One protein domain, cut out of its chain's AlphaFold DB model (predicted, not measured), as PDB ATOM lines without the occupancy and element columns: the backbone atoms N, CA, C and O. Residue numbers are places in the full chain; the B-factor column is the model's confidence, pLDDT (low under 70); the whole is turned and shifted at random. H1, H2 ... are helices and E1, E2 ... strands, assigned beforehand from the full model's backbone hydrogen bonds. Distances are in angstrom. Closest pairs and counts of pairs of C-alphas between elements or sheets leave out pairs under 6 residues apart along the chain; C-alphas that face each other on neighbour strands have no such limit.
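AT A GLANCE: This is residues 52 to 187 of the 1143 residues of an uncharacterized protein of Allomyces macrogynus (strain ATCC 38327) (UniProt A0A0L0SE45). What shape is this? It is an arched, twisted sheet of seven strands with two helices at one end, H1 beside the turn from E3 to E4 and H2 following E7, and most of the arch is bare. What makes it up? The 136 printed residues, mixed in class, run E1 E2 E3 E4 E5 H1 E6 E7 H2; the sheet's order is E1 E2 E5 E4 E3 E6 E7, all antiparallel. How compact is it? It is only just loose, close to compact, with a radius of gyration of the C-alphas of 17.2 A and spans of 47 by 35 by 30 A.

HOW THE PARTS SIT: How do the strands pair? Edge strand E1, residues 52 to 63, forms a hairpin with E2, residues 67 to 76, at 166 degrees, with N 59 and O 71 2.9 A apart. E3, residues 84 to 95, E4, residues 98 to 111, and E5, residues 116 to 125, form a meander, each strand the antiparallel neighbour of the one before (N 91 and O 103, 2.9 A; N 104 and O 122, 2.8 A), and with E2 beside E5 (N 70 and O 121, 2.8 A) a Greek key, its first strand paired with its fourth. E6, residues 151 to 160, neighbours E3 (N 92 and O 155, 2.8 A) and forms a hairpin with edge strand E7, residues 175 to 178 (N 152 and O 177, 2.9 A). Where are the helices? H1, residues 129 to 143, and H2, residues 179 to 187, are apart and on one face of the sheet, two layers; the closest C-alphas are Asn 98 of E4 and Leu 131, 5.7 A, and Phe 151 of E6 and Ile 179, 5.1 A. In both, every O i to N i+4 pair is within hydrogen-bond range.

IN THESE COORDINATES: Where does it begin and end? E1 begins at C-alpha 52 (17.172, -57.608, -30.493) and H2 ends at C-alpha 187 (25.457, -40.820, -37.560). How long are the elements? E1 spans 28.8 A, E2 28.9 A, E3 31.2 A, E4 37.4 A, E5 28.8 A, H1 21.1 A and E6 27.2 A. E1 bends by 56 degrees at residue 56 and E3 by 70 degrees at residue 87.

THE WHOLE: How large is it? The C-alphas farthest apart, of Ala 113 and Gln 129, are 48.8 A apart, and the printed part has no cut. Which link is long? E6 to E7, residues 161 to 174. Where is confidence low? The pLDDT is under 70 at residues 52 to 54, 77 to 83, 111 to 114 and 183 to 187.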
ATOM      1  N   ILE A  52      18.114 -57.330 -29.409       61.47
ATOM      2  CA  ILE A  52      17.172 -57.608 -30.493       61.47
ATOM      3  C   ILE A  52      17.880 -58.453 -31.564       61.47
ATOM      4  O   ILE A  52      18.909 -58.040 -32.102       61.47
ATOM      5  N   ALA A  53      17.316 -59.623 -31.871       63.25
ATOM      6  CA  ALA A  53      17.729 -60.503 -32.967       63.25
ATOM      7  C   ALA A  53      17.247 -59.997 -34.331       63.25
ATOM      8  O   ALA A  53      17.932 -60.151 -35.336       63.25
ATOM      9  N   GLY A  54      16.057 -59.397 -34.358       66.06
ATOM     10  CA  GLY A  54      15.441 -58.873 -35.568       66.06
ATOM     11  C   GLY A  54      13.980 -58.500 -35.351       66.06
ATOM     12  O   GLY A  54      13.416 -58.687 -34.270       66.06
ATOM     13  N   ILE A  55      13.362 -57.975 -36.401       71.75
ATOM     14  CA  ILE A  55      11.923 -57.720 -36.464       71.75
ATOM     15  C   ILE A  55      11.265 -58.990 -37.019       71.75
ATOM     16  O   ILE A  55      11.784 -59.565 -37.971       71.75
ATOM     17  N   SER A  56      10.160 -59.449 -36.424       72.88
ATOM     18  CA  SER A  56       9.418 -60.630 -36.899       72.88
ATOM     19  C   SER A  56       8.115 -60.255 -37.601       72.88
ATOM     20  O   SER A  56       7.900 -60.676 -38.736       72.88
ATOM     21  N   ASP A  57       7.305 -59.400 -36.973       77.69
ATOM     22  CA  ASP A  57       6.031 -58.930 -37.517       77.69
ATOM     23  C   ASP A  57       5.924 -57.401 -37.352       77.69
ATOM     24  O   ASP A  57       6.284 -56.854 -36.303       77.69
ATOM     25  N   VAL A  58       5.433 -56.717 -38.388       80.00
ATOM     26  CA  VAL A  58       5.129 -55.277 -38.413       80.00
ATOM     27  C   VAL A  58       3.715 -55.093 -38.947       80.00
ATOM     28  O   VAL A  58       3.408 -55.585 -40.029       80.00
ATOM     29  N   ASP A  59       2.867 -54.363 -38.233       81.38
ATOM     30  CA  ASP A  59       1.536 -53.970 -38.703       81.38
ATOM     31  C   ASP A  59       1.371 -52.453 -38.585       81.38
ATOM     32  O   ASP A  59       1.556 -51.892 -37.504       81.38
ATOM     33  N   ILE A  60       1.073 -51.786 -39.700       82.62
ATOM     34  CA  ILE A  60       0.899 -50.331 -39.785       82.62
ATOM     35  C   ILE A  60      -0.454 -50.036 -40.425       82.62
ATOM     36  O   ILE A  60      -0.688 -50.402 -41.575       82.62
ATOM     37  N   ALA A  61      -1.311 -49.301 -39.719       82.62
ATOM     38  CA  ALA A  61      -2.610 -48.875 -40.230       82.62
ATOM     39  C   ALA A  61      -2.860 -47.384 -39.970       82.62
ATOM     40  O   ALA A  61      -2.724 -46.910 -38.841       82.62
ATOM     41  N   VAL A  62      -3.257 -46.653 -41.013       81.75
ATOM     42  CA  VAL A  62      -3.776 -45.281 -40.901       81.75
ATOM     43  C   VAL A  62      -5.266 -45.338 -40.559       81.75
ATOM     44  O   VAL A  62      -6.016 -46.120 -41.140       81.75
ATOM     45  N   GLN A  63      -5.687 -44.521 -39.598       82.88
ATOM     46  CA  GLN A  63      -7.029 -44.492 -39.016       82.88
ATOM     47  C   GLN A  63      -7.641 -43.086 -39.122       82.88
ATOM     48  O   GLN A  63      -6.933 -42.095 -39.317       82.88
ATOM     49  N   ALA A  64      -8.964 -43.009 -38.977       80.62
ATOM     50  CA  ALA A  64      -9.718 -41.780 -39.186       80.62
ATOM     51  C   ALA A  64      -9.335 -40.688 -38.177       80.62
ATOM     52  O   ALA A  64      -9.045 -40.978 -37.012       80.62
ATOM     53  N   GLY A  65      -9.368 -39.429 -38.615       80.62
ATOM     54  CA  GLY A  65      -9.057 -38.289 -37.751       80.62
ATOM     55  C   GLY A  65      -7.572 -38.188 -37.390       80.62
ATOM     56  O   GLY A  65      -7.232 -38.007 -36.224       80.62
ATOM     57  N   SER A  66      -6.692 -38.289 -38.393       83.00
ATOM     58  CA  SER A  66      -5.232 -38.105 -38.255       83.00
ATOM     59  C   SER A  66      -4.526 -39.074 -37.292       83.00
ATOM     60  O   SER A  66      -3.556 -38.702 -36.624       83.00
ATOM     61  N   LYS A  67      -4.981 -40.333 -37.233       83.62
ATOM     62  CA  LYS A  67      -4.413 -41.373 -36.358       83.62
ATOM     63  C   LYS A  67      -3.651 -42.439 -37.138       83.62
ATOM     64  O   LYS A  67      -3.964 -42.745 -38.284       83.62
ATOM     65  N   MET A  68      -2.649 -43.035 -36.505       84.75
ATOM     66  CA  MET A  68      -1.881 -44.160 -37.038       84.75
ATOM     67  C   MET A  68      -1.605 -45.162 -35.922       84.75
ATOM     68  O   MET A  68      -1.193 -44.773 -34.834       84.75
ATOM     69  N   SER A  69      -1.791 -46.453 -36.183       84.44
ATOM     70  CA  SER A  69      -1.354 -47.527 -35.289       84.44
ATOM     71  C   SER A  69      -0.182 -48.294 -35.887       84.44
ATOM     72  O   SER A  69      -0.214 -48.645 -37.065       84.44
ATOM     73  N   LEU A  70       0.811 -48.585 -35.050       83.50
ATOM     74  CA  LEU A  70       1.990 -49.391 -35.337       83.50
ATOM     75  C   LEU A  70       2.070 -50.518 -34.299       83.50
ATOM     76  O   LEU A  70       2.239 -50.250 -33.110       83.50
ATOM     77  N   SER A  71       1.998 -51.770 -34.737       82.56
ATOM     78  CA  SER A  71       2.300 -52.938 -33.905       82.56
ATOM     79  C   SER A  71       3.616 -53.561 -34.366       82.56
ATOM     80  O   SER A  71       3.810 -53.810 -35.553       82.56
ATOM     81  N   LEU A  72       4.523 -53.814 -33.426       81.19
ATOM     82  CA  LEU A  72       5.836 -54.410 -33.661       81.19
ATOM     83  C   LEU A  72       5.990 -55.669 -32.812       81.19
ATOM     84  O   LEU A  72       5.818 -55.614 -31.595       81.19
ATOM     85  N   ALA A  73       6.388 -56.778 -33.433       79.25
ATOM     86  CA  ALA A  73       6.879 -57.963 -32.741       79.25
ATOM     87  C   ALA A  73       8.368 -58.151 -33.053       79.25
ATOM     88  O   ALA A  73       8.746 -58.515 -34.170       79.25
ATOM     89  N   LEU A  74       9.220 -57.916 -32.059       79.25
ATOM     90  CA  LEU A  74      10.668 -58.085 -32.148       79.25
ATOM     91  C   LEU A  74      11.078 -59.448 -31.584       79.25
ATOM     92  O   LEU A  74      10.605 -59.850 -30.521       79.25
ATOM     93  N   ALA A  75      11.988 -60.131 -32.272       75.94
ATOM     94  CA  ALA A  75      12.683 -61.299 -31.748       75.94
ATOM     95  C   ALA A  75      13.897 -60.848 -30.922       75.94
ATOM     96  O   ALA A  75      14.613 -59.921 -31.306       75.94
ATOM     97  N   LEU A  76      14.153 -61.513 -29.798       73.81
ATOM     98  CA  LEU A  76      15.256 -61.220 -28.885       73.81
ATOM     99  C   LEU A  76      16.365 -62.271 -29.044       73.81
ATOM    100  O   LEU A  76      16.093 -63.471 -29.044       73.81
ATOM    101  N   ASN A  77      17.625 -61.839 -29.148       67.56
ATOM    102  CA  ASN A  77      18.772 -62.761 -29.227       67.56
ATOM    103  C   ASN A  77      18.931 -63.548 -27.917       67.56
ATOM    104  O   ASN A  77      19.284 -64.730 -27.900       67.56
ATOM    105  N   GLN A  78      18.630 -62.880 -26.807       64.50
ATOM    106  CA  GLN A  78      18.821 -63.368 -25.450       64.50
ATOM    107  C   GLN A  78      17.461 -63.439 -24.748       64.50
ATOM    108  O   GLN A  78      16.604 -62.582 -24.970       64.50
ATOM    109  N   SER A  79      17.241 -64.453 -23.908       62.84
ATOM    110  CA  SER A  79      16.075 -64.438 -23.018       62.84
ATOM    111  C   SER A  79      16.288 -63.356 -21.965       62.84
ATOM    112  O   SER A  79      17.307 -63.343 -21.279       62.84
ATOM    113  N   ILE A  80      15.331 -62.440 -21.854       68.56
ATOM    114  CA  ILE A  80      15.311 -61.432 -20.792       68.56
ATOM    115  C   ILE A  80      15.026 -62.092 -19.430       68.56
ATOM    116  O   ILE A  80      14.326 -63.103 -19.388       68.56
ATOM    117  N   PRO A  81      15.551 -61.552 -18.316       59.88
ATOM    118  CA  PRO A  81      15.485 -62.210 -17.007       59.88
ATOM    119  C   PRO A  81      14.123 -62.111 -16.294       59.88
ATOM    120  O   PRO A  81      13.970 -62.689 -15.222       59.88
ATOM    121  N   ALA A  82      13.149 -61.379 -16.844       66.56
ATOM    122  CA  ALA A  82      11.820 -61.191 -16.260       66.56
ATOM    123  C   ALA A  82      10.768 -60.916 -17.345       66.56
ATOM    124  O   ALA A  82      11.109 -60.419 -18.421       66.56
ATOM    125  N   ASP A  83       9.494 -61.193 -17.051       66.31
ATOM    126  CA  ASP A  83       8.374 -60.681 -17.844       66.31
ATOM    127  C   ASP A  83       8.253 -59.160 -17.667       66.31
ATOM    128  O   ASP A  83       8.173 -58.647 -16.549       66.31
ATOM    129  N   ILE A  84       8.212 -58.437 -18.784       73.44
ATOM    130  CA  ILE A  84       7.957 -56.993 -18.820       73.44
ATOM    131  C   ILE A  84       6.538 -56.801 -19.343       73.44
ATOM    132  O   ILE A  84       6.212 -57.290 -20.422       73.44
ATOM    133  N   ASN A  85       5.698 -56.085 -18.596       73.50
ATOM    134  CA  ASN A  85       4.337 -55.732 -18.998       73.50
ATOM    135  C   ASN A  85       4.026 -54.295 -18.554       73.50
ATOM    136  O   ASN A  85       3.485 -54.075 -17.472       73.50
ATOM    137  N   ILE A  86       4.416 -53.313 -19.368       75.25
ATOM    138  CA  ILE A  86       4.102 -51.895 -19.134       75.25
ATOM    139  C   ILE A  86       2.761 -51.612 -19.812       75.25
ATOM    140  O   ILE A  86       2.658 -51.794 -21.023       75.25
ATOM    141  N   GLY A  87       1.746 -51.208 -19.043       72.81
ATOM    142  CA  GLY A  87       0.366 -51.084 -19.527       72.81
ATOM    143  C   GLY A  87       0.161 -49.942 -20.521       72.81
ATOM    144  O   GLY A  87      -0.319 -50.174 -21.627       72.81
ATOM    145  N   PHE A  88       0.564 -48.729 -20.142       81.69
ATOM    146  CA  PHE A  88       0.396 -47.516 -20.937       81.69
ATOM    147  C   PHE A  88       1.600 -46.573 -20.816       81.69
ATOM    148  O   PHE A  88       2.107 -46.345 -19.714       81.69
ATOM    149  N   VAL A  89       2.019 -45.971 -21.933       82.81
ATOM    150  CA  VAL A  89       2.954 -44.831 -21.959       82.81
ATOM    151  C   VAL A  89       2.435 -43.771 -22.926       82.81
ATOM    152  O   VAL A  89       2.279 -44.060 -24.107       82.81
ATOM    153  N   GLY A  90       2.206 -42.549 -22.450       83.88
ATOM    154  CA  GLY A  90       1.837 -41.401 -23.282       83.88
ATOM    155  C   GLY A  90       2.973 -40.382 -23.371       83.88
ATOM    156  O   GLY A  90       3.637 -40.138 -22.365       83.88
ATOM    157  N   ALA A  91       3.210 -39.786 -24.542       86.81
ATOM    158  CA  ALA A  91       4.128 -38.653 -24.714       86.81
ATOM    159  C   ALA A  91       3.847 -37.886 -26.017       86.81
ATOM    160  O   ALA A  91       3.692 -38.497 -27.072       86.81
ATOM    161  N   THR A  92       3.883 -36.554 -25.981       87.81
ATOM    162  CA  THR A  92       3.768 -35.701 -27.174       87.81
ATOM    163  C   THR A  92       5.139 -35.225 -27.633       87.81
ATOM    164  O   THR A  92       5.845 -34.552 -26.877       87.81
ATOM    165  N   LEU A  93       5.496 -35.508 -28.887       87.75
ATOM    166  CA  LEU A  93       6.604 -34.835 -29.559       87.75
ATOM    167  C   LEU A  93       6.129 -33.531 -30.202       87.75
ATOM    168  O   LEU A  93       5.069 -33.478 -30.830       87.75
ATOM    169  N   GLY A  94       6.954 -32.497 -30.091       88.31
ATOM    170  CA  GLY A  94       6.792 -31.228 -30.784       88.31
ATOM    171  C   GLY A  94       8.085 -30.767 -31.448       88.31
ATOM    172  O   GLY A  94       9.179 -31.189 -31.078       88.31
ATOM    173  N   LEU A  95       7.961 -29.894 -32.442       89.31
ATOM    174  CA  LEU A  95       9.081 -29.267 -33.139       89.31
ATOM    175  C   LEU A  95       9.081 -27.775 -32.805       89.31
ATOM    176  O   LEU A  95       8.060 -27.116 -32.970       89.31
ATOM    177  N   ASN A  96      10.195 -27.253 -32.284       88.31
ATOM    178  CA  ASN A  96      10.323 -25.855 -31.840       88.31
ATOM    179  C   ASN A  96       9.219 -25.395 -30.854       88.31
ATOM    180  O   ASN A  96       8.905 -24.211 -30.758       88.31
ATOM    181  N   GLY A  97       8.632 -26.334 -30.100       83.62
ATOM    182  CA  GLY A  97       7.524 -26.092 -29.166       83.62
ATOM    183  C   GLY A  97       6.117 -26.271 -29.755       83.62
ATOM    184  O   GLY A  97       5.160 -26.331 -28.988       83.62
ATOM    185  N   ASN A  98       5.972 -26.423 -31.075       89.44
ATOM    186  CA  ASN A  98       4.698 -26.766 -31.710       89.44
ATOM    187  C   ASN A  98       4.431 -28.274 -31.582       89.44
ATOM    188  O   ASN A  98       5.236 -29.071 -32.060       89.44
ATOM    189  N   GLU A  99       3.314 -28.678 -30.964       89.50
ATOM    190  CA  GLU A  99       2.912 -30.094 -30.881       89.50
ATOM    191  C   GLU A  99       2.787 -30.695 -32.288       89.50
ATOM    192  O   GLU A  99       2.136 -30.116 -33.153       89.50
ATOM    193  N   MET A 100       3.429 -31.845 -32.517       86.25
ATOM    194  CA  MET A 100       3.537 -32.493 -33.829       86.25
ATOM    195  C   MET A 100       2.823 -33.842 -33.849       86.25
ATOM    196  O   MET A 100       2.065 -34.131 -34.773       86.25
ATOM    197  N   VAL A 101       3.056 -34.668 -32.827       88.62
ATOM    198  CA  VAL A 101       2.462 -36.002 -32.713       88.62
ATOM    199  C   VAL A 101       2.379 -36.429 -31.248       88.62
ATOM    200  O   VAL A 101       3.363 -36.334 -30.516       88.62
ATOM    201  N   SER A 102       1.213 -36.904 -30.817       88.88
ATOM    202  CA  SER A 102       1.034 -37.575 -29.526       88.88
ATOM    203  C   SER A 102       1.149 -39.082 -29.710       88.88
ATOM    204  O   SER A 102       0.450 -39.646 -30.546       88.88
ATOM    205  N   PHE A 103       2.014 -39.732 -28.938       85.69
ATOM    206  CA  PHE A 103       2.160 -41.182 -28.894       85.69
ATOM    207  C   PHE A 103       1.492 -41.754 -27.650       85.69
ATOM    208  O   PHE A 103       1.641 -41.223 -26.551       85.69
ATOM    209  N   ALA A 104       0.831 -42.891 -27.832       84.69
ATOM    210  CA  ALA A 104       0.257 -43.731 -26.795       84.69
ATOM    211  C   ALA A 104       0.681 -45.185 -27.053       84.69
ATOM    212  O   ALA A 104       0.313 -45.777 -28.068       84.69
ATOM    213  N   VAL A 105       1.484 -45.757 -26.157       84.00
ATOM    214  CA  VAL A 105       1.941 -47.151 -26.214       84.00
ATOM    215  C   VAL A 105       1.021 -48.007 -25.345       84.00
ATOM    216  O   VAL A 105       1.155 -48.002 -24.124       84.00
ATOM    217  N   ASP A 106       0.101 -48.736 -25.977       74.31
ATOM    218  CA  ASP A 106      -0.860 -49.642 -25.333       74.31
ATOM    219  C   ASP A 106      -0.254 -51.046 -25.182       74.31
ATOM    220  O   ASP A 106      -0.577 -51.985 -25.917       74.31
ATOM    221  N   GLY A 107       0.644 -51.191 -24.211       70.75
ATOM    222  CA  GLY A 107       1.310 -52.450 -23.901       70.75
ATOM    223  C   GLY A 107       2.714 -52.569 -24.496       70.75
ATOM    224  O   GLY A 107       2.892 -52.712 -25.707       70.75
ATOM    225  N   ILE A 108       3.712 -52.625 -23.613       78.06
ATOM    226  CA  ILE A 108       5.037 -53.189 -23.900       78.06
ATOM    227  C   ILE A 108       5.093 -54.542 -23.196       78.06
ATOM    228  O   ILE A 108       5.177 -54.589 -21.967       78.06
ATOM    229  N   LYS A 109       5.014 -55.632 -23.967       77.44
ATOM    230  CA  LYS A 109       4.995 -57.008 -23.456       77.44
ATOM    231  C   LYS A 109       6.214 -57.777 -23.925       77.44
ATOM    232  O   LYS A 109       6.383 -57.985 -25.122       77.44
ATOM    233  N   ALA A 110       7.037 -58.235 -22.995       76.00
ATOM    234  CA  ALA A 110       8.212 -59.036 -23.294       76.00
ATOM    235  C   ALA A 110       8.232 -60.272 -22.397       76.00
ATOM    236  O   ALA A 110       8.179 -60.127 -21.178       76.00
ATOM    237  N   THR A 111       8.327 -61.463 -22.996       68.75
ATOM    238  CA  THR A 111       8.224 -62.734 -22.261       68.75
ATOM    239  C   THR A 111       9.483 -63.591 -22.437       68.75
ATOM    240  O   THR A 111       9.837 -63.923 -23.576       68.75
ATOM    241  N   PRO A 112      10.157 -64.006 -21.341       69.50
ATOM    242  CA  PRO A 112      11.411 -64.769 -21.392       69.50
ATOM    243  C   PRO A 112      11.343 -66.059 -22.221       69.50
ATOM    244  O   PRO A 112      12.305 -66.403 -22.913       69.50
ATOM    245  N   ALA A 113      10.201 -66.754 -22.156       67.75
ATOM    246  CA  ALA A 113       9.977 -68.057 -22.782       67.75
ATOM    247  C   ALA A 113       9.791 -67.992 -24.308       67.75
ATOM    248  O   ALA A 113      10.176 -68.918 -25.013       67.75
ATOM    249  N   THR A 114       9.215 -66.904 -24.832       69.25
ATOM    250  CA  THR A 114       8.956 -66.751 -26.275       69.25
ATOM    251  C   THR A 114      10.072 -66.011 -27.004       69.25
ATOM    252  O   THR A 114      10.076 -65.996 -28.234       69.25
ATOM    253  N   LYS A 115      10.995 -65.367 -26.267       76.31
ATOM    254  CA  LYS A 115      11.988 -64.416 -26.802       76.31
ATOM    255  C   LYS A 115      11.358 -63.361 -27.725       76.31
ATOM    256  O   LYS A 115      11.996 -62.912 -28.677       76.31
ATOM    257  N   LYS A 116      10.111 -62.962 -27.456       75.38
ATOM    258  CA  LYS A 116       9.415 -61.901 -28.191       75.38
ATOM    259  C   LYS A 116       9.200 -60.676 -27.311       75.38
ATOM    260  O   LYS A 116       8.845 -60.802 -26.140       75.38
ATOM    261  N   LEU A 117       9.375 -59.506 -27.918       80.44
ATOM    262  CA  LEU A 117       8.968 -58.203 -27.404       80.44
ATOM    263  C   LEU A 117       7.890 -57.649 -28.343       80.44
ATOM    264  O   LEU A 117       8.172 -57.328 -29.495       80.44
ATOM    265  N   ALA A 118       6.656 -57.574 -27.854       79.88
ATOM    266  CA  ALA A 118       5.523 -56.969 -28.537       79.88
ATOM    267  C   ALA A 118       5.319 -55.532 -28.036       79.88
ATOM    268  O   ALA A 118       5.265 -55.287 -26.828       79.88
ATOM    269  N   ILE A 119       5.194 -54.596 -28.971       82.44
ATOM    270  CA  ILE A 119       4.962 -53.173 -28.715       82.44
ATOM    271  C   ILE A 119       3.789 -52.744 -29.590       82.44
ATOM    272  O   ILE A 119       3.829 -52.953 -30.804       82.44
ATOM    273  N   LYS A 120       2.765 -52.125 -29.001       81.62
ATOM    274  CA  LYS A 120       1.673 -51.500 -29.753       81.62
ATOM    275  C   LYS A 120       1.669 -50.002 -29.495       81.62
ATOM    276  O   LYS A 120       1.527 -49.571 -28.358       81.62
ATOM    277  N   VAL A 121       1.810 -49.218 -30.553       84.44
ATOM    278  CA  VAL A 121       1.845 -47.755 -30.527       84.44
ATOM    279  C   VAL A 121       0.657 -47.223 -31.317       84.44
ATOM    280  O   VAL A 121       0.367 -47.693 -32.415       84.44
ATOM    281  N   SER A 122      -0.015 -46.218 -30.779       84.88
ATOM    282  CA  SER A 122      -0.903 -45.326 -31.516       84.88
ATOM    283  C   SER A 122      -0.300 -43.923 -31.524       84.88
ATOM    284  O   SER A 122       0.317 -43.498 -30.550       84.88
ATOM    285  N   ALA A 123      -0.426 -43.238 -32.652       86.56
ATOM    286  CA  ALA A 123       0.069 -41.894 -32.887       86.56
ATOM    287  C   ALA A 123      -1.080 -41.017 -33.400       86.56
ATOM    288  O   ALA A 123      -1.797 -41.418 -34.317       86.56
ATOM    289  N   GLU A 124      -1.249 -39.830 -32.825       88.69
ATOM    290  CA  GLU A 124      -2.209 -38.808 -33.252       88.69
ATOM    291  C   GLU A 124      -1.437 -37.576 -33.730       88.69
ATOM    292  O   GLU A 124      -0.629 -37.027 -32.981       88.69
ATOM    293  N   PHE A 125      -1.637 -37.173 -34.986       87.88
ATOM    294  CA  PHE A 125      -0.877 -36.095 -35.620       87.88
ATOM    295  C   PHE A 125      -1.597 -34.750 -35.516       87.88
ATOM    296  O   PHE A 125      -2.772 -34.628 -35.862       87.88
ATOM    297  N   PHE A 126      -0.857 -33.716 -35.117       87.38
ATOM    298  CA  PHE A 126      -1.344 -32.340 -35.069       87.38
ATOM    299  C   PHE A 126      -0.911 -31.564 -36.315       87.38
ATOM    300  O   PHE A 126       0.140 -31.827 -36.906       87.38
ATOM    301  N   ALA A 127      -1.709 -30.575 -36.718       84.12
ATOM    302  CA  ALA A 127      -1.404 -29.703 -37.846       84.12
ATOM    303  C   ALA A 127      -1.612 -28.233 -37.462       84.12
ATOM    304  O   ALA A 127      -2.694 -27.833 -37.037       84.12
ATOM    305  N   SER A 128      -0.575 -27.415 -37.648       87.00
ATOM    306  CA  SER A 128      -0.638 -25.958 -37.522       87.00
ATOM    307  C   SER A 128       0.260 -25.301 -38.573       87.00
ATOM    308  O   SER A 128       1.217 -25.906 -39.061       87.00
ATOM    309  N   GLN A 129      -0.025 -24.046 -38.928       83.12
ATOM    310  CA  GLN A 129       0.775 -23.315 -39.917       83.12
ATOM    311  C   GLN A 129       2.210 -23.042 -39.429       83.12
ATOM    312  O   GLN A 129       3.135 -22.978 -40.240       83.12
ATOM    313  N   ALA A 130       2.412 -22.906 -38.114       85.50
ATOM    314  CA  ALA A 130       3.739 -22.770 -37.515       85.50
ATOM    315  C   ALA A 130       4.538 -24.077 -37.660       85.50
ATOM    316  O   ALA A 130       5.606 -24.070 -38.270       85.50
ATOM    317  N   LEU A 131       3.950 -25.207 -37.246       88.06
ATOM    318  CA  LEU A 131       4.553 -26.535 -37.376       88.06
ATOM    319  C   LEU A 131       4.925 -26.870 -38.829       88.06
ATOM    320  O   LEU A 131       6.017 -27.365 -39.090       88.06
ATOM    321  N   GLY A 132       4.042 -26.570 -39.788       83.12
ATOM    322  CA  GLY A 132       4.319 -26.795 -41.208       83.12
ATOM    323  C   GLY A 132       5.511 -25.978 -41.729       83.12
ATOM    324  O   GLY A 132       6.291 -26.467 -42.548       83.12
ATOM    325  N   ASN A 133       5.701 -24.752 -41.227       85.75
ATOM    326  CA  ASN A 133       6.866 -23.927 -41.554       85.75
ATOM    327  C   ASN A 133       8.155 -24.440 -40.896       85.75
ATOM    328  O   ASN A 133       9.196 -24.454 -41.562       85.75
ATOM    329  N   ASP A 134       8.090 -24.889 -39.642       87.75
ATOM    330  CA  ASP A 134       9.218 -25.521 -38.953       87.75
ATOM    331  C   ASP A 134       9.662 -26.795 -39.687       87.75
ATOM    332  O   ASP A 134      10.838 -26.942 -40.022       87.75
ATOM    333  N   LEU A 135       8.714 -27.678 -40.029       86.25
ATOM    334  CA  LEU A 135       8.964 -28.912 -40.779       86.25
ATOM    335  C   LEU A 135       9.566 -28.634 -42.158       86.25
ATOM    336  O   LEU A 135      10.556 -29.262 -42.530       86.25
ATOM    337  N   ARG A 136       9.027 -27.662 -42.906       84.06
ATOM    338  CA  ARG A 136       9.602 -27.235 -44.192       84.06
ATOM    339  C   ARG A 136      11.048 -26.757 -44.028       84.06
ATOM    340  O   ARG A 136      11.898 -27.121 -44.835       84.06
ATOM    341  N   THR A 137      11.332 -25.962 -42.999       86.44
ATOM    342  CA  THR A 137      12.677 -25.417 -42.740       86.44
ATOM    343  C   THR A 137      13.664 -26.524 -42.368       86.44
ATOM    344  O   THR A 137      14.751 -26.592 -42.942       86.44
ATOM    345  N   LEU A 138      13.253 -27.439 -41.486       86.56
ATOM    346  CA  LEU A 138      14.003 -28.633 -41.096       86.56
ATOM    347  C   LEU A 138      14.336 -29.517 -42.309       86.56
ATOM    348  O   LEU A 138      15.503 -29.835 -42.540       86.56
ATOM    349  N   VAL A 139      13.332 -29.871 -43.117       83.50
ATOM    350  CA  VAL A 139      13.508 -30.715 -44.311       83.50
ATOM    351  C   VAL A 139      14.437 -30.047 -45.329       83.50
ATOM    352  O   VAL A 139      15.347 -30.699 -45.838       83.50
ATOM    353  N   LEU A 140      14.280 -28.744 -45.586       81.88
ATOM    354  CA  LEU A 140      15.172 -28.004 -46.484       81.88
ATOM    355  C   LEU A 140      16.619 -27.957 -45.973       81.88
ATOM    356  O   LEU A 140      17.537 -28.111 -46.777       81.88
ATOM    357  N   ALA A 141      16.840 -27.777 -44.667       82.69
ATOM    358  CA  ALA A 141      18.183 -27.778 -44.086       82.69
ATOM    359  C   ALA A 141      18.867 -29.149 -44.240       82.69
ATOM    360  O   ALA A 141      20.004 -29.209 -44.714       82.69
ATOM    361  N   VAL A 142      18.150 -30.241 -43.938       79.81
ATOM    362  CA  VAL A 142      18.636 -31.623 -44.107       79.81
ATOM    363  C   VAL A 142      18.972 -31.921 -45.573       79.81
ATOM    364  O   VAL A 142      20.080 -32.366 -45.868       79.81
ATOM    365  N   LEU A 143      18.058 -31.632 -46.507       75.88
ATOM    366  CA  LEU A 143      18.257 -31.896 -47.940       75.88
ATOM    367  C   LEU A 143      19.413 -31.082 -48.535       75.88
ATOM    368  O   LEU A 143      20.188 -31.600 -49.335       75.88
ATOM    369  N   GLN A 144      19.566 -29.821 -48.120       77.38
ATOM    370  CA  GLN A 144      20.658 -28.949 -48.568       77.38
ATOM    371  C   GLN A 144      21.984 -29.209 -47.833       77.38
ATOM    372  O   GLN A 144      22.956 -28.499 -48.091       77.38
ATOM    373  N   LYS A 145      22.038 -30.194 -46.918       77.69
ATOM    374  CA  LYS A 145      23.194 -30.496 -46.050       77.69
ATOM    375  C   LYS A 145      23.705 -29.267 -45.279       77.69
ATOM    376  O   LYS A 145      24.902 -29.128 -45.032       77.69
ATOM    377  N   LYS A 146      22.793 -28.359 -44.927       79.19
ATOM    378  CA  LYS A 146      23.072 -27.172 -44.111       79.19
ATOM    379  C   LYS A 146      22.947 -27.518 -42.632       79.19
ATOM    380  O   LYS A 146      22.398 -28.555 -42.266       79.19
ATOM    381  N   GLU A 147      23.451 -26.635 -41.775       77.94
ATOM    382  CA  GLU A 147      23.257 -26.783 -40.336       77.94
ATOM    383  C   GLU A 147      21.762 -26.768 -39.993       77.94
ATOM    384  O   GLU A 147      21.029 -25.847 -40.357       77.94
ATOM    385  N   VAL A 148      21.317 -27.819 -39.309       80.69
ATOM    386  CA  VAL A 148      19.934 -27.974 -38.868       80.69
ATOM    387  C   VAL A 148      19.778 -27.305 -37.509       80.69
ATOM    388  O   VAL A 148      20.382 -27.729 -36.522       80.69
ATOM    389  N   THR A 149      18.960 -26.258 -37.463       81.00
ATOM    390  CA  THR A 149      18.644 -25.500 -36.250       81.00
ATOM    391  C   THR A 149      17.283 -25.907 -35.682       81.00
ATOM    392  O   THR A 149      16.453 -26.499 -36.371       81.00
ATOM    393  N   GLY A 150      17.056 -25.594 -34.403       85.19
ATOM    394  CA  GLY A 150      15.829 -25.944 -33.683       85.19
ATOM    395  C   GLY A 150      15.982 -27.139 -32.740       85.19
ATOM    396  O   GLY A 150      17.058 -27.732 -32.606       85.19
ATOM    397  N   PHE A 151      14.889 -27.475 -32.059       86.12
ATOM    398  CA  PHE A 151      14.833 -28.549 -31.067       86.12
ATOM    399  C   PHE A 151      13.599 -29.433 -31.262       86.12
ATOM    400  O   PHE A 151      12.505 -28.951 -31.565       86.12
ATOM    401  N   LEU A 152      13.779 -30.732 -31.033       85.50
ATOM    402  CA  LEU A 152      12.680 -31.662 -30.814       85.50
ATOM    403  C   LEU A 152      12.326 -31.608 -29.324       85.50
ATOM    404  O   LEU A 152      13.191 -31.828 -28.475       85.50
ATOM    405  N   SER A 153      11.076 -31.299 -28.993       86.31
ATOM    406  CA  SER A 153      10.565 -31.363 -27.627       86.31
ATOM    407  C   SER A 153       9.821 -32.676 -27.388       86.31
ATOM    408  O   SER A 153       8.993 -33.081 -28.193       86.31
ATOM    409  N   VAL A 154      10.081 -33.324 -26.252       84.12
ATOM    410  CA  VAL A 154       9.226 -34.370 -25.674       84.12
ATOM    411  C   VAL A 154       8.467 -33.740 -24.514       84.12
ATOM    412  O   VAL A 154       9.086 -33.163 -23.625       84.12
ATOM    413  N   SER A 155       7.144 -33.828 -24.510       85.88
ATOM    414  CA  SER A 155       6.270 -33.246 -23.489       85.88
ATOM    415  C   SER A 155       5.139 -34.209 -23.120       85.88
ATOM    416  O   SER A 155       5.003 -35.266 -23.736       85.88
ATOM    417  N   ARG A 156       4.323 -33.862 -22.114       83.38
ATOM    418  CA  ARG A 156       3.100 -34.612 -21.750       83.38
ATOM    419  C   ARG A 156       3.368 -36.095 -21.449       83.38
ATOM    420  O   ARG A 156       2.544 -36.953 -21.746       83.38
ATOM    421  N   ILE A 157       4.527 -36.376 -20.848       82.75
ATOM    422  CA  ILE A 157       4.986 -37.735 -20.554       82.75
ATOM    423  C   ILE A 157       4.170 -38.310 -19.388       82.75
ATOM    424  O   ILE A 157       4.143 -37.733 -18.299       82.75
ATOM    425  N   VAL A 158       3.529 -39.456 -19.600       82.62
ATOM    426  CA  VAL A 158       2.719 -40.172 -18.604       82.62
ATOM    427  C   VAL A 158       2.942 -41.682 -18.706       82.62
ATOM    428  O   VAL A 158       3.199 -42.207 -19.787       82.62
ATOM    429  N   PHE A 159       2.829 -42.393 -17.585       80.31
ATOM    430  CA  PHE A 159       3.010 -43.850 -17.501       80.31
ATOM    431  C   PHE A 159       1.873 -44.449 -16.681       80.31
ATOM    432  O   PHE A 159       1.566 -43.902 -15.629       80.31
ATOM    433  N   GLY A 160       1.253 -45.547 -17.101       76.88
ATOM    434  CA  GLY A 160       0.061 -46.064 -16.426       76.88
ATOM    435  C   GLY A 160      -0.199 -47.548 -16.634       76.88
ATOM    436  O   GLY A 160       0.526 -48.234 -17.357       76.88
ATOM    437  N   ALA A 161      -1.274 -48.038 -16.018       74.19
ATOM    438  CA  ALA A 161      -1.864 -49.320 -16.394       74.19
ATOM    439  C   ALA A 161      -2.718 -49.178 -17.666       74.19
ATOM    440  O   ALA A 161      -2.795 -50.117 -18.462       74.19
ATOM    441  N   LYS A 162      -3.338 -48.004 -17.852       77.88
ATOM    442  CA  LYS A 162      -4.222 -47.618 -18.964       77.88
ATOM    443  C   LYS A 162      -4.147 -46.094 -19.201       77.88
ATOM    444  O   LYS A 162      -3.571 -45.398 -18.364       77.88
ATOM    445  N   PRO A 163      -4.724 -45.546 -20.290       79.62
ATOM    446  CA  PRO A 163      -4.735 -44.098 -20.531       79.62
ATOM    447  C   PRO A 163      -5.399 -43.268 -19.419       79.62
ATOM    448  O   PRO A 163      -4.965 -42.152 -19.141       79.62
ATOM    449  N   ASP A 164      -6.432 -43.813 -18.776       81.56
ATOM    450  CA  ASP A 164      -7.221 -43.211 -17.693       81.56
ATOM    451  C   ASP A 164      -6.641 -43.452 -16.284       81.56
ATOM    452  O   ASP A 164      -6.895 -42.663 -15.376       81.56
ATOM    453  N   ASP A 165      -5.809 -44.483 -16.119       80.12
ATOM    454  CA  ASP A 165      -5.085 -44.814 -14.885       80.12
ATOM    455  C   ASP A 165      -3.573 -44.616 -15.089       80.12
ATOM    456  O   ASP A 165      -2.832 -45.558 -15.406       80.12
ATOM    457  N   ASN A 166      -3.131 -43.355 -14.982       82.25
ATOM    458  CA  ASN A 166      -1.756 -42.941 -15.254       82.25
ATOM    459  C   ASN A 166      -1.127 -42.036 -14.173       82.25
ATOM    460  O   ASN A 166      -1.769 -41.234 -13.496       82.25
ATOM    461  N   ILE A 167       0.195 -42.146 -14.068       78.31
ATOM    462  CA  ILE A 167       1.094 -41.330 -13.260       78.31
ATOM    463  C   ILE A 167       1.414 -40.056 -14.050       78.31
ATOM    464  O   ILE A 167       2.374 -39.989 -14.822       78.31
ATOM    465  N   ALA A 168       0.628 -39.009 -13.808       74.38
ATOM    466  CA  ALA A 168       0.763 -37.709 -14.468       74.38
ATOM    467  C   ALA A 168       1.968 -36.858 -13.996       74.38
ATOM    468  O   ALA A 168       2.062 -35.681 -14.355       74.38
ATOM    469  N   LEU A 169       2.899 -37.412 -13.205       73.94
ATOM    470  CA  LEU A 169       4.018 -36.684 -12.580       73.94
ATOM    471  C   LEU A 169       4.900 -35.936 -13.598       73.94
ATOM    472  O   LEU A 169       5.348 -34.823 -13.326       73.94
ATOM    473  N   PHE A 170       5.106 -36.516 -14.782       73.25
ATOM    474  CA  PHE A 170       5.907 -35.929 -15.862       73.25
ATOM    475  C   PHE A 170       5.063 -35.231 -16.946       73.25
ATOM    476  O   PHE A 170       5.614 -34.733 -17.927       73.25
ATOM    477  N   SER A 171       3.742 -35.101 -16.759       76.94
ATOM    478  CA  SER A 171       2.827 -34.524 -17.765       76.94
ATOM    479  C   SER A 171       3.108 -33.049 -18.092       76.94
ATOM    480  O   SER A 171       2.716 -32.560 -19.148       76.94
ATOM    481  N   ARG A 172       3.810 -32.338 -17.200       76.25
ATOM    482  CA  ARG A 172       4.274 -30.952 -17.391       76.25
ATOM    483  C   ARG A 172       5.771 -30.837 -17.691       76.25
ATOM    484  O   ARG A 172       6.259 -29.728 -17.887       76.25
ATOM    485  N   ALA A 173       6.509 -31.946 -17.703       73.25
ATOM    486  CA  ALA A 173       7.917 -31.929 -18.078       73.25
ATOM    487  C   ALA A 173       8.040 -31.719 -19.593       73.25
ATOM    488  O   ALA A 173       7.298 -32.329 -20.365       73.25
ATOM    489  N   MET A 174       8.989 -30.878 -20.009       78.19
ATOM    490  CA  MET A 174       9.394 -30.743 -21.406       78.19
ATOM    491  C   MET A 174      10.898 -30.988 -21.519       78.19
ATOM    492  O   MET A 174      11.693 -30.302 -20.880       78.19
ATOM    493  N   ILE A 175      11.284 -31.954 -22.345       83.19
ATOM    494  CA  ILE A 175      12.672 -32.275 -22.674       83.19
ATOM    495  C   ILE A 175      12.922 -31.758 -24.088       83.19
ATOM    496  O   ILE A 175      12.440 -32.352 -25.046       83.19
ATOM    497  N   ALA A 176      13.639 -30.643 -24.224       82.62
ATOM    498  CA  ALA A 176      14.070 -30.127 -25.521       82.62
ATOM    499  C   ALA A 176      15.463 -30.673 -25.861       82.62
ATOM    500  O   ALA A 176      16.406 -30.466 -25.098       82.62
ATOM    501  N   VAL A 177      15.591 -31.348 -27.002       82.56
ATOM    502  CA  VAL A 177      16.865 -31.861 -27.522       82.56
ATOM    503  C   VAL A 177      17.181 -31.147 -28.841       82.56
ATOM    504  O   VAL A 177      16.339 -31.171 -29.745       82.56
ATOM    505  N   PRO A 178      18.354 -30.502 -28.991       85.88
ATOM    506  CA  PRO A 178      18.748 -29.886 -30.253       85.88
ATOM    507  C   PRO A 178      18.771 -30.915 -31.388       85.88
ATOM    508  O   PRO A 178      19.314 -32.012 -31.248       85.88
ATOM    509  N   ILE A 179      18.198 -30.565 -32.541       83.19
ATOM    510  CA  ILE A 179      18.058 -31.516 -33.658       83.19
ATOM    511  C   ILE A 179      19.432 -31.900 -34.226       83.19
ATOM    512  O   ILE A 179      19.642 -33.044 -34.623       83.19
ATOM    513  N   LYS A 180      20.396 -30.972 -34.188       80.44
ATOM    514  CA  LYS A 180      21.805 -31.217 -34.523       80.44
ATOM    515  C   LYS A 180      22.408 -32.377 -33.719       80.44
ATOM    516  O   LYS A 180      23.100 -33.210 -34.300       80.44
ATOM    517  N   ASP A 181      22.103 -32.464 -32.426       80.12
ATOM    518  CA  ASP A 181      22.645 -33.498 -31.540       80.12
ATOM    519  C   ASP A 181      21.988 -34.857 -31.821       80.12
ATOM    520  O   ASP A 181      22.675 -35.876 -31.897       80.12
ATOM    521  N   LEU A 182      20.674 -34.870 -32.088       72.75
ATOM    522  CA  LEU A 182      19.946 -36.067 -32.529       72.75
ATOM    523  C   LEU A 182      20.472 -36.608 -33.870       72.75
ATOM    524  O   LEU A 182      20.638 -37.817 -34.029       72.75
ATOM    525  N   LEU A 183      20.768 -35.723 -34.827       69.94
ATOM    526  CA  LEU A 183      21.355 -36.096 -36.115       69.94
ATOM    527  C   LEU A 183      22.789 -36.622 -35.949       69.94
ATOM    528  O   LEU A 183      23.132 -37.645 -36.540       69.94
ATOM    529  N   ALA A 184      23.603 -35.986 -35.101       68.56
ATOM    530  CA  ALA A 184      24.945 -36.466 -34.779       68.56
ATOM    531  C   ALA A 184      24.904 -37.870 -34.148       68.56
ATOM    532  O   ALA A 184      25.616 -38.767 -34.606       68.56
ATOM    533  N   MET A 185      24.009 -38.096 -33.176       61.97
ATOM    534  CA  MET A 185      23.760 -39.409 -32.566       61.97
ATOM    535  C   MET A 185      23.366 -40.472 -33.601       61.97
ATOM    536  O   MET A 185      23.895 -41.582 -33.556       61.97
ATOM    537  N   ALA A 186      22.495 -40.139 -34.561       56.84
ATOM    538  CA  ALA A 186      22.101 -41.058 -35.631       56.84
ATOM    539  C   ALA A 186      23.279 -41.447 -36.550       56.84
ATOM    540  O   ALA A 186      23.324 -42.570 -37.047       56.84
ATOM    541  N   THR A 187      24.254 -40.551 -36.748       51.75
ATOM    542  CA  THR A 187      25.457 -40.820 -37.560       51.75
ATOM    543  C   THR A 187      26.619 -41.470 -36.800       51.75
ATOM    544  O   THR A 187      27.512 -42.033 -37.428       51.75
TER     545      THR A 187